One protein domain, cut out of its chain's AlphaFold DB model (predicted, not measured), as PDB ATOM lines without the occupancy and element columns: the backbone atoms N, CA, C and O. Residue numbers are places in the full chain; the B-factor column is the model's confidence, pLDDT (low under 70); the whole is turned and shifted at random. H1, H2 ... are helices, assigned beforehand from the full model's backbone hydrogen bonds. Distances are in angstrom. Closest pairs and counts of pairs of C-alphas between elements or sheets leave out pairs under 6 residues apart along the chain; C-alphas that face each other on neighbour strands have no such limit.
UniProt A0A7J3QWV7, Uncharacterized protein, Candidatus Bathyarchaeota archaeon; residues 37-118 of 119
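This is residues 37 to 118 of the 119 residues of an uncharacterized protein of Candidatus Bathyarchaeota archaeon (UniProt A0A7J3QWV7). One long helix, H3, begins in a small compact head and then sticks out as a lone arm; in the head, the short helix H2 packs on H3 near its beginning, and H1 crosses H2 steeply. Residues 90 to 118 stand free, and this arm makes the length of the whole. The printed part has 82 residues with three named helices, H1, H2 and H3 in chain order, and no named strand: all helix. It is extended, with a radius of gyration of the C-alphas of 19.3 A and spans of 67 by 23 by 20 A.

H3, residues 75 to 117, runs 63.3 A from C-alpha 75 at (22.551, 22.205, -55.705) to C-alpha 117 at (7.791, -33.910, -30.355). H2 is residues 58 to 68. H1, residues 37 to 49, begins with C-alpha 37 at (30.277, 11.006, -46.646).

H3 touches H2 with residues 78 to 86 alone; the closest C-alphas, of Ile 58 and Met 82, are 6.4 A apart. These two helices run opposite ways at a steep tilt of 56 degrees. H2 also touches H1, closest at the C-alphas of Val 44 and Ile 61, 6.2 A apart. H1 and H2 run opposite ways at a steep tilt of 69 degrees, only just short of about perpendicular. H1 and H3 are close but not clearly touching: their closest C-alphas, of Glu 41 and Leu 85, are 6.6 A apart. In H1, H2 and H3 every O i to N i+4 pair is within hydrogen-bond range.

The C-alphas farthest apart, of Arg 72 and Glu 118, are 66.8 A apart. Without the free stretch, the body of 53 residues spans 29 by 23 by 18 A. The printed part has no cut, and the links H1 to H2 and H2 to H3 are short. Mean pLDDT of the printed part is 82.0; residues 51 to 56 and 116 to 118 are under 70.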
ATOM      1  N   TYR A  37      31.480  11.764 -46.318       90.62
ATOM      2  CA  TYR A  37      30.277  11.006 -46.646       90.62
ATOM      3  C   TYR A  37      29.745  10.247 -45.431       90.62
ATOM      4  O   TYR A  37      28.579  10.403 -45.092       90.62
ATOM      5  N   GLU A  38      30.596   9.481 -44.748       91.31
ATOM      6  CA  GLU A  38      30.212   8.697 -43.569       91.31
ATOM      7  C   GLU A  38      29.696   9.584 -42.435       91.31
ATOM      8  O   GLU A  38      28.698   9.259 -41.794       91.31
ATOM      9  N   ARG A  39      30.325  10.746 -42.224       89.25
ATOM     10  CA  ARG A  39      29.852  11.731 -41.247       89.25
ATOM     11  C   ARG A  39      28.447  12.237 -41.588       89.25
ATOM     12  O   ARG A  39      27.602  12.317 -40.698       89.25
ATOM     13  N   ILE A  40      28.194  12.566 -42.857       88.06
ATOM     14  CA  ILE A  40      26.875  13.025 -43.319       88.06
ATOM     15  C   ILE A  40      25.851  11.895 -43.214       88.06
ATOM     16  O   ILE A  40      24.757  12.118 -42.710       88.06
ATOM     17  N   GLU A  41      26.198  10.690 -43.661       89.94
ATOM     18  CA  GLU A  41      25.332   9.514 -43.586       89.94
ATOM     19  C   GLU A  41      24.903   9.245 -42.141       89.94
ATOM     20  O   GLU A  41      23.711   9.112 -41.865       89.94
ATOM     21  N   PHE A  42      25.857   9.243 -41.208       88.94
ATOM     22  CA  PHE A  42      25.581   9.074 -39.787       88.94
ATOM     23  C   PHE A  42      24.635  10.158 -39.258       88.94
ATOM     24  O   PHE A  42      23.618   9.841 -38.644       88.94
ATOM     25  N   ALA A  43      24.922  11.430 -39.546       85.44
ATOM     26  CA  ALA A  43      24.082  12.544 -39.117       85.44
ATOM     27  C   ALA A  43      22.660  12.460 -39.700       85.44
ATOM     28  O   ALA A  43      21.687  12.755 -39.004       85.44
ATOM     29  N   VAL A  44      22.526  12.017 -40.955       85.06
ATOM     30  CA  VAL A  44      21.229  11.816 -41.607       85.06
ATOM     31  C   VAL A  44      20.436  10.720 -40.907       85.06
ATOM     32  O   VAL A  44      19.279  10.940 -40.555       85.06
ATOM     33  N   VAL A  45      21.057   9.567 -40.656       83.94
ATOM     34  CA  VAL A  45      20.415   8.437 -39.972       83.94
ATOM     35  C   VAL A  45      19.986   8.819 -38.552       83.94
ATOM     36  O   VAL A  45      18.863   8.515 -38.151       83.94
ATOM     37  N   GLU A  46      20.831   9.525 -37.799       83.81
ATOM     38  CA  GLU A  46      20.486  10.017 -36.458       83.81
ATOM     39  C   GLU A  46      19.308  10.998 -36.488       83.81
ATOM     40  O   GLU A  46      18.414  10.937 -35.642       83.81
ATOM     41  N   TYR A  47      19.250  11.881 -37.485       79.25
ATOM     42  CA  TYR A  47      18.127  12.802 -37.637       79.25
ATOM     43  C   TYR A  47      16.829  12.072 -38.014       79.25
ATOM     44  O   TYR A  47      15.762  12.379 -37.478       79.25
ATOM     45  N   MET A  48      16.912  11.063 -38.890       78.81
ATOM     46  CA  MET A  48      15.766  10.226 -39.262       78.81
ATOM     47  C   MET A  48      15.161   9.520 -38.046       78.81
ATOM     48  O   MET A  48      13.941   9.525 -37.903       78.81
ATOM     49  N   LYS A  49      15.989   8.976 -37.138       75.44
ATOM     50  CA  LYS A  49      15.518   8.340 -35.891       75.44
ATOM     51  C   LYS A  49      14.689   9.281 -35.019       75.44
ATOM     52  O   LYS A  49      13.749   8.842 -34.366       75.44
ATOM     53  N   ASN A  50      15.050  10.561 -35.004       72.38
ATOM     54  CA  ASN A  50      14.422  11.567 -34.153       72.38
ATOM     55  C   ASN A  50      13.209  12.246 -34.796       72.38
ATOM     56  O   ASN A  50      12.573  13.073 -34.143       72.38
ATOM     57  N   THR A  51      12.872  11.929 -36.052       69.81
ATOM     58  CA  THR A  51      11.734  12.581 -36.698       69.81
ATOM     59  C   THR A  51      10.481  11.718 -36.690       69.81
ATOM     60  O   THR A  51      10.440  10.616 -37.226       69.81
ATOM     61  N   VAL A  52       9.427  12.275 -36.093       56.09
ATOM     62  CA  VAL A  52       8.242  11.566 -35.586       56.09
ATOM     63  C   VAL A  52       7.312  10.991 -36.674       56.09
ATOM     64  O   VAL A  52       6.386  10.261 -36.347       56.09
ATOM     65  N   PHE A  53       7.537  11.238 -37.970       51.00
ATOM     66  CA  PHE A  53       6.492  11.010 -38.985       51.00
ATOM     67  C   PHE A  53       6.903  10.300 -40.277       51.00
ATOM     68  O   PHE A  53       6.275  10.535 -41.300       51.00
ATOM     69  N   GLY A  54       7.902   9.409 -40.268       49.38
ATOM     70  CA  GLY A  54       8.102   8.399 -41.334       49.38
ATOM     71  C   GLY A  54       8.340   8.908 -42.771       49.38
ATOM     72  O   GLY A  54       8.597   8.111 -43.667       49.38
ATOM     73  N   ILE A  55       8.282  10.219 -42.997       55.31
ATOM     74  CA  ILE A  55       8.449  10.921 -44.264       55.31
ATOM     75  C   ILE A  55       9.178  12.219 -43.922       55.31
ATOM     76  O   ILE A  55       8.633  13.315 -44.010       55.31
ATOM     77  N   VAL A  56      10.422  12.102 -43.464       57.38
ATOM     78  CA  VAL A  56      11.339  13.227 -43.627       57.38
ATOM     79  C   VAL A  56      12.044  13.020 -44.942       57.38
ATOM     80  O   VAL A  56      12.775  12.035 -45.084       57.38
ATOM     81  N   PRO A  57      11.847  13.916 -45.915       71.06
ATOM     82  CA  PRO A  57      12.619  13.867 -47.133       71.06
ATOM     83  C   PRO A  57      14.094  13.987 -46.750       71.06
ATOM     84  O   PRO A  57      14.484  14.928 -46.061       71.06
ATOM     85  N   ILE A  58      14.936  13.068 -47.231       77.31
ATOM     86  CA  ILE A  58      16.405  13.165 -47.103       77.31
ATOM     87  C   ILE A  58      16.887  14.575 -47.508       77.31
ATOM     88  O   ILE A  58      17.856  15.081 -46.946       77.31
ATOM     89  N   TRP A  59      16.151  15.242 -48.408       76.19
ATOM     90  CA  TRP A  59      16.298  16.656 -48.754       76.19
ATOM     91  C   TRP A  59      16.359  17.589 -47.541       76.19
ATOM     92  O   TRP A  59      17.329  18.328 -47.391       76.19
ATOM     93  N   ASP A  60      15.350  17.563 -46.671       74.56
ATOM     94  CA  ASP A  60      15.248  18.499 -45.550       74.56
ATOM     95  C   ASP A  60      16.341  18.247 -44.516       74.56
ATOM     96  O   ASP A  60      16.879  19.193 -43.937       74.56
ATOM     97  N   ILE A  61      16.738  16.986 -44.344       76.81
ATOM     98  CA  ILE A  61      17.839  16.606 -43.458       76.81
ATOM     99  C   ILE A  61      19.161  17.134 -44.006       76.81
ATOM    100  O   ILE A  61      19.878  17.846 -43.305       76.81
ATOM    101  N   VAL A  62      19.467  16.854 -45.275       80.62
ATOM    102  CA  VAL A  62      20.703  17.318 -45.919       80.62
ATOM    103  C   VAL A  62      20.746  18.846 -45.965       80.62
ATOM    104  O   VAL A  62      21.787  19.434 -45.678       80.62
ATOM    105  N   ARG A  63      19.621  19.515 -46.239       80.50
ATOM    106  CA  ARG A  63      19.517  20.980 -46.199       80.50
ATOM    107  C   ARG A  63      19.756  21.532 -44.794       80.50
ATOM    108  O   ARG A  63      20.487  22.511 -44.646       80.50
ATOM    109  N   THR A  64      19.179  20.910 -43.768       76.75
ATOM    110  CA  THR A  64      19.372  21.313 -42.367       76.75
ATOM    111  C   THR A  64      20.828  21.141 -41.947       76.75
ATOM    112  O   THR A  64      21.410  22.062 -41.379       76.75
ATOM    113  N   LEU A  65      21.456  20.011 -42.293       75.50
ATOM    114  CA  LEU A  65      22.877  19.761 -42.039       75.50
ATOM    115  C   LEU A  65      23.772  20.753 -42.787       75.50
ATOM    116  O   LEU A  65      24.718  21.278 -42.208       75.50
ATOM    117  N   LYS A  66      23.432  21.089 -44.037       78.69
ATOM    118  CA  LYS A  66      24.143  22.097 -44.834       78.69
ATOM    119  C   LYS A  66      24.180  23.452 -44.126       78.69
ATOM    120  O   LYS A  66      25.240  24.066 -44.051       78.69
ATOM    121  N   VAL A  67      23.048  23.893 -43.573       80.69
ATOM    122  CA  VAL A  67      22.963  25.151 -42.813       80.69
ATOM    123  C   VAL A  67      23.687  25.035 -41.469       80.69
ATOM    124  O   VAL A  67      24.492  25.902 -41.139       80.69
ATOM    125  N   ARG A  68      23.436  23.965 -40.706       76.81
ATOM    126  CA  ARG A  68      23.944  23.792 -39.336       76.81
ATOM    127  C   ARG A  68      25.459  23.596 -39.273       76.81
ATOM    128  O   ARG A  68      26.091  24.092 -38.348       76.81
ATOM    129  N   GLU A  69      26.036  22.896 -40.246       75.38
ATOM    130  CA  GLU A  69      27.477  22.624 -40.325       75.38
ATOM    131  C   GLU A  69      28.223  23.582 -41.269       75.38
ATOM    132  O   GLU A  69      29.423  23.423 -41.489       75.38
ATOM    133  N   GLY A  70      27.532  24.569 -41.851       75.75
ATOM    134  CA  GLY A  70      28.138  25.545 -42.759       75.75
ATOM    135  C   GLY A  70      28.675  24.944 -44.064       75.75
ATOM    136  O   GLY A  70      29.603  25.495 -44.662       75.75
ATOM    137  N   MET A  71      28.119  23.818 -44.525       77.06
ATOM    138  CA  MET A  71      28.585  23.162 -45.747       77.06
ATOM    139  C   MET A  71      28.209  23.984 -46.983       77.06
ATOM    140  O   MET A  71      27.049  24.335 -47.205       77.06
ATOM    141  N   ARG A  72      29.179  24.235 -47.862       71.62
ATOM    142  CA  ARG A  72      28.943  24.886 -49.157       71.62
ATOM    143  C   ARG A  72      28.843  23.848 -50.268       71.62
ATOM    144  O   ARG A  72      29.769  23.672 -51.049       71.62
ATOM    145  N   LEU A  73      27.711  23.153 -50.323       74.56
ATOM    146  CA  LEU A  73      27.388  22.245 -51.427       74.56
ATOM    147  C   LEU A  73      26.662  23.004 -52.542       74.56
ATOM    148  O   LEU A  73      25.770  23.806 -52.258       74.56
ATOM    149  N   THR A  74      27.003  22.745 -53.802       80.88
ATOM    150  CA  THR A  74      26.172  23.193 -54.929       80.88
ATOM    151  C   THR A  74      24.865  22.400 -54.951       80.88
ATOM    152  O   THR A  74      24.778  21.313 -54.370       80.88
ATOM    153  N   ASP A  75      23.834  22.914 -55.619       80.62
ATOM    154  CA  ASP A  75      22.551  22.205 -55.705       80.62
ATOM    155  C   ASP A  75      22.697  20.875 -56.454       80.62
ATOM    156  O   ASP A  75      22.183  19.855 -55.999       80.62
ATOM    157  N   SER A  76      23.502  20.845 -57.524       81.56
ATOM    158  CA  SER A  76      23.822  19.612 -58.257       81.56
ATOM    159  C   SER A  76      24.463  18.554 -57.354       81.56
ATOM    160  O   SER A  76      24.034  17.403 -57.335       81.56
ATOM    161  N   PHE A  77      25.444  18.960 -56.544       84.75
ATOM    162  CA  PHE A  77      26.134  18.065 -55.623       84.75
ATOM    163  C   PHE A  77      25.215  17.603 -54.491       84.75
ATOM    164  O   PHE A  77      25.276  16.454 -54.067       84.75
ATOM    165  N   THR A  78      24.326  18.487 -54.028       85.50
ATOM    166  CA  THR A  78      23.312  18.166 -53.014       85.50
ATOM    167  C   THR A  78      22.386  17.060 -53.523       85.50
ATOM    168  O   THR A  78      22.172  16.075 -52.820       85.50
ATOM    169  N   VAL A  79      21.901  17.166 -54.763       86.25
ATOM    170  CA  VAL A  79      21.056  16.137 -55.392       86.25
ATOM    171  C   VAL A  79      21.806  14.812 -55.543       86.25
ATOM    172  O   VAL A  79      21.263  13.766 -55.185       86.25
ATOM    173  N   ALA A  80      23.060  14.833 -56.009       87.81
ATOM    174  CA  ALA A  80      23.875  13.622 -56.137       87.81
ATOM    175  C   ALA A  80      24.106  12.937 -54.777       87.81
ATOM    176  O   ALA A  80      23.926  11.723 -54.640       87.81
ATOM    177  N   LEU A  81      24.435  13.725 -53.749       89.50
ATOM    178  CA  LEU A  81      24.637  13.253 -52.382       89.50
ATOM    179  C   LEU A  81      23.366  12.612 -51.825       89.50
ATOM    180  O   LEU A  81      23.417  11.514 -51.275       89.50
ATOM    181  N   MET A  82      22.220  13.261 -52.013       88.75
ATOM    182  CA  MET A  82      20.935  12.707 -51.603       88.75
ATOM    183  C   MET A  82      20.588  11.418 -52.335       88.75
ATOM    184  O   MET A  82      20.101  10.483 -51.708       88.75
ATOM    185  N   GLY A  83      20.840  11.354 -53.644       88.31
ATOM    186  CA  GLY A  83      20.612  10.149 -54.434       88.31
ATOM    187  C   GLY A  83      21.406   8.967 -53.886       88.31
ATOM    188  O   GLY A  83      20.854   7.878 -53.738       88.31
ATOM    189  N   LYS A  84      22.676   9.184 -53.519       91.19
ATOM    190  CA  LYS A  84      23.493   8.162 -52.855       91.19
ATOM    191  C   LYS A  84      22.949   7.787 -51.478       91.19
ATOM    192  O   LYS A  84      22.742   6.609 -51.224       91.19
ATOM    193  N   LEU A  85      22.676   8.768 -50.615       90.50
ATOM    194  CA  LEU A  85      22.115   8.525 -49.277       90.50
ATOM    195  C   LEU A  85      20.820   7.706 -49.346       90.50
ATOM    196  O   LEU A  85      20.648   6.758 -48.590       90.50
ATOM    197  N   TYR A  86      19.935   8.026 -50.292       87.81
ATOM    198  CA  TYR A  86      18.694   7.289 -50.505       87.81
ATOM    199  C   TYR A  86      18.945   5.827 -50.887       87.81
ATOM    200  O   TYR A  86      18.302   4.936 -50.332       87.81
ATOM    201  N   ARG A  87      19.870   5.556 -51.818       89.94
ATOM    202  CA  ARG A  87      20.211   4.178 -52.210       89.94
ATOM    203  C   ARG A  87      20.801   3.396 -51.040       89.94
ATOM    204  O   ARG A  87      20.352   2.284 -50.776       89.94
ATOM    205  N   ASP A  88      21.746   3.991 -50.323       90.56
ATOM    206  CA  ASP A  88      22.491   3.307 -49.267       90.56
ATOM    207  C   ASP A  88      21.596   3.001 -48.059       90.56
ATOM    208  O   ASP A  88      21.603   1.880 -47.544       90.56
ATOM    209  N   ILE A  89      20.741   3.948 -47.664       87.06
ATOM    210  CA  ILE A  89      19.764   3.748 -46.587       87.06
ATOM    211  C   ILE A  89      18.747   2.667 -46.973       87.06
ATOM    212  O   ILE A  89      18.483   1.769 -46.175       87.06
ATOM    213  N   ASN A  90      18.204   2.698 -48.194       85.69
ATOM    214  CA  ASN A  90      17.244   1.681 -48.632       85.69
ATOM    215  C   ASN A  90      17.870   0.289 -48.752       85.69
ATOM    216  O   ASN A  90      17.222  -0.695 -48.404       85.69
ATOM    217  N   SER A  91      19.126   0.200 -49.194       89.19
ATOM    218  CA  SER A  91      19.868  -1.063 -49.233       89.19
ATOM    219  C   SER A  91      20.002  -1.664 -47.829       89.19
ATOM    220  O   SER A  91      19.639  -2.820 -47.609       89.19
ATOM    221  N   LYS A  92      20.399  -0.846 -46.842       87.69
ATOM    222  CA  LYS A  92      20.480  -1.258 -45.430       87.69
ATOM    223  C   LYS A  92      19.120  -1.694 -44.874       87.69
ATOM    224  O   LYS A  92      19.034  -2.707 -44.186       87.69
ATOM    225  N   LEU A  93      18.042  -0.969 -45.185       85.81
ATOM    226  CA  LEU A  93      16.688  -1.343 -44.758       85.81
ATOM    227  C   LEU A  93      16.229  -2.670 -45.378       85.81
ATOM    228  O   LEU A  93      15.633  -3.495 -44.684       85.81
ATOM    229  N   ALA A  94      16.522  -2.901 -46.659       85.19
ATOM    230  CA  ALA A  94      16.206  -4.156 -47.334       85.19
ATOM    231  C   ALA A  94      16.953  -5.342 -46.703       85.19
ATOM    232  O   ALA A  94      16.355  -6.395 -46.474       85.19
ATOM    233  N   GLU A  95      18.230  -5.159 -46.359       90.56
ATOM    234  CA  GLU A  95      19.030  -6.165 -45.659       90.56
ATOM    235  C   GLU A  95      18.450  -6.495 -44.275       90.56
ATOM    236  O   GLU A  95      18.229  -7.668 -43.953       90.56
ATOM    237  N   VAL A  96      18.141  -5.472 -43.470       88.06
ATOM    238  CA  VAL A  96      17.536  -5.646 -42.140       88.06
ATOM    239  C   VAL A  96      16.197  -6.377 -42.242       88.06
ATOM    240  O   VAL A  96      15.977  -7.347 -41.513       88.06
ATOM    241  N   ASN A  97      15.332  -5.984 -43.177       86.69
ATOM    242  CA  ASN A  97      14.052  -6.655 -43.408       86.69
ATOM    243  C   ASN A  97      14.238  -8.128 -43.793       86.69
ATOM    244  O   ASN A  97      13.552  -8.996 -43.249       86.69
ATOM    245  N   GLY A  98      15.198  -8.433 -44.670       91.12
ATOM    246  CA  GLY A  98      15.530  -9.810 -45.035       91.12
ATOM    247  C   GLY A  98      16.020 -10.639 -43.843       91.12
ATOM    248  O   GLY A  98      15.649 -11.804 -43.695       91.12
ATOM    249  N   ASN A  99      16.813 -10.044 -42.950       92.94
ATOM    250  CA  ASN A  99      17.290 -10.711 -41.738       92.94
ATOM    251  C   ASN A  99      16.157 -10.971 -40.733       92.94
ATOM    252  O   ASN A  99      16.074 -12.072 -40.186       92.94
ATOM    253  N   ILE A 100      15.245 -10.012 -40.542       93.81
ATOM    254  CA  ILE A 100      14.052 -10.178 -39.695       93.81
ATOM    255  C   ILE A 100      13.162 -11.306 -40.230       93.81
ATOM    256  O   ILE A 100      12.732 -12.163 -39.458       93.81
ATOM    257  N   GLN A 101      12.933 -11.363 -41.545       92.69
ATOM    258  CA  GLN A 101      12.152 -12.436 -42.170       92.69
ATOM    259  C   GLN A 101      12.775 -13.817 -41.932       92.69
ATOM    260  O   GLN A 101      12.071 -14.757 -41.563       92.69
ATOM    261  N   LYS A 102      14.101 -13.941 -42.078       94.25
ATOM    262  CA  LYS A 102      14.819 -15.197 -41.800       94.25
ATOM    263  C   LYS A 102      14.693 -15.620 -40.336       94.25
ATOM    264  O   LYS A 102      14.489 -16.799 -40.063       94.25
ATOM    265  N   LEU A 103      14.819 -14.679 -39.399       95.06
ATOM    266  CA  LEU A 103      14.656 -14.958 -37.969       95.06
ATOM    267  C   LEU A 103      13.229 -15.404 -37.648       95.06
ATOM    268  O   LEU A 103      13.040 -16.407 -36.966       95.06
ATOM    269  N   TYR A 104      12.232 -14.713 -38.200       94.81
ATOM    270  CA  TYR A 104      10.829 -15.074 -38.035       94.81
ATOM    271  C   TYR A 104      10.533 -16.491 -38.545       94.81
ATOM    272  O   TYR A 104       9.898 -17.281 -37.846       94.81
ATOM    273  N   GLN A 105      11.067 -16.850 -39.715       94.56
ATOM    274  CA  GLN A 105      10.908 -18.186 -40.286       94.56
ATOM    275  C   GLN A 105      11.537 -19.274 -39.400       94.56
ATOM    276  O   GLN A 105      10.900 -20.295 -39.141       94.56
ATOM    277  N   LYS A 106      12.741 -19.035 -38.861       94.75
ATOM    278  CA  LYS A 106      13.391 -19.962 -37.917       94.75
ATOM    279  C   LYS A 106      12.557 -20.186 -36.657       94.75
ATOM    280  O   LYS A 106      12.356 -21.331 -36.264       94.75
ATOM    281  N   MET A 107      12.012 -19.121 -36.063       94.25
ATOM    282  CA  MET A 107      11.150 -19.249 -34.879       94.25
ATOM    283  C   MET A 107       9.883 -20.071 -35.172       94.25
ATOM    284  O   MET A 107       9.427 -20.840 -34.323       94.25
ATOM    285  N   LEU A 108       9.300 -19.934 -36.370       94.00
ATOM    286  CA  LEU A 108       8.140 -20.731 -36.787       94.00
ATOM    287  C   LEU A 108       8.481 -22.217 -36.964       94.00
ATOM    288  O   LEU A 108       7.693 -23.080 -36.561       94.00
ATOM    289  N   GLU A 109       9.644 -22.525 -37.538       93.50
ATOM    290  CA  GLU A 109      10.147 -23.894 -37.702       93.50
ATOM    291  C   GLU A 109      10.444 -24.566 -36.357       93.50
ATOM    292  O   GLU A 109      10.067 -25.717 -36.137       93.50
ATOM    293  N   GLU A 110      11.060 -23.849 -35.417       92.06
ATOM    294  CA  GLU A 110      11.318 -24.363 -34.067       92.06
ATOM    295  C   GLU A 110      10.009 -24.645 -33.327       92.06
ATOM    296  O   GLU A 110       9.807 -25.749 -32.821       92.06
ATOM    297  N   ARG A 111       9.054 -23.707 -33.368       89.50
ATOM    298  CA  ARG A 111       7.733 -23.888 -32.747       89.50
ATOM    299  C   ARG A 111       6.960 -25.073 -33.331       89.50
ATOM    300  O   ARG A 111       6.242 -25.758 -32.603       89.50
ATOM    301  N   THR A 112       7.064 -25.313 -34.638       86.69
ATOM    302  CA  THR A 112       6.411 -26.466 -35.280       86.69
ATOM    303  C   THR A 112       7.106 -27.788 -34.960       86.69
ATOM    304  O   THR A 112       6.416 -28.799 -34.846       86.69
ATOM    305  N   ARG A 113       8.431 -27.798 -34.748       80.69
ATOM    306  CA  ARG A 113       9.166 -28.981 -34.270       80.69
ATOM    307  C   ARG A 113       8.796 -29.349 -32.835       80.69
ATOM    308  O   ARG A 113       8.495 -30.513 -32.597       80.69
ATOM    309  N   THR A 114       8.735 -28.384 -31.916       77.50
ATOM    310  CA  THR A 114       8.339 -28.637 -30.516       77.50
ATOM    311  C   THR A 114       6.945 -29.259 -30.437       77.50
ATOM    312  O   THR A 114       6.772 -30.296 -29.810       77.50
ATOM    313  N   LYS A 115       5.975 -28.723 -31.190       74.12
ATOM    314  CA  LYS A 115       4.608 -29.273 -31.247       74.12
ATOM    315  C   LYS A 115       4.502 -30.692 -31.820       74.12
ATOM    316  O   LYS A 115       3.490 -31.344 -31.602       74.12
ATOM    317  N   ARG A 116       5.487 -31.156 -32.598       69.94
ATOM    318  CA  ARG A 116       5.516 -32.524 -33.150       69.94
ATOM    319  C   ARG A 116       6.251 -33.522 -32.255       69.94
ATOM    320  O   ARG A 116       6.054 -34.710 -32.449       69.94
ATOM    321  N   GLY A 117       7.097 -33.060 -31.332       62.22
ATOM    322  CA  GLY A 117       7.791 -33.910 -30.355       62.22
ATOM    323  C   GLY A 117       7.002 -34.166 -29.065       62.22
ATOM    324  O   GLY A 117       7.463 -34.928 -28.224       62.22
ATOM    325  N   GLU A 118       5.844 -33.521 -28.905       56.88
ATOM    326  CA  GLU A 118       4.918 -33.675 -27.769       56.88
ATOM    327  C   GLU A 118       3.714 -34.595 -28.087       56.88
ATOM    328  O   GLU A 118       2.815 -34.728 -27.256       56.88
TER     329      GLU A 118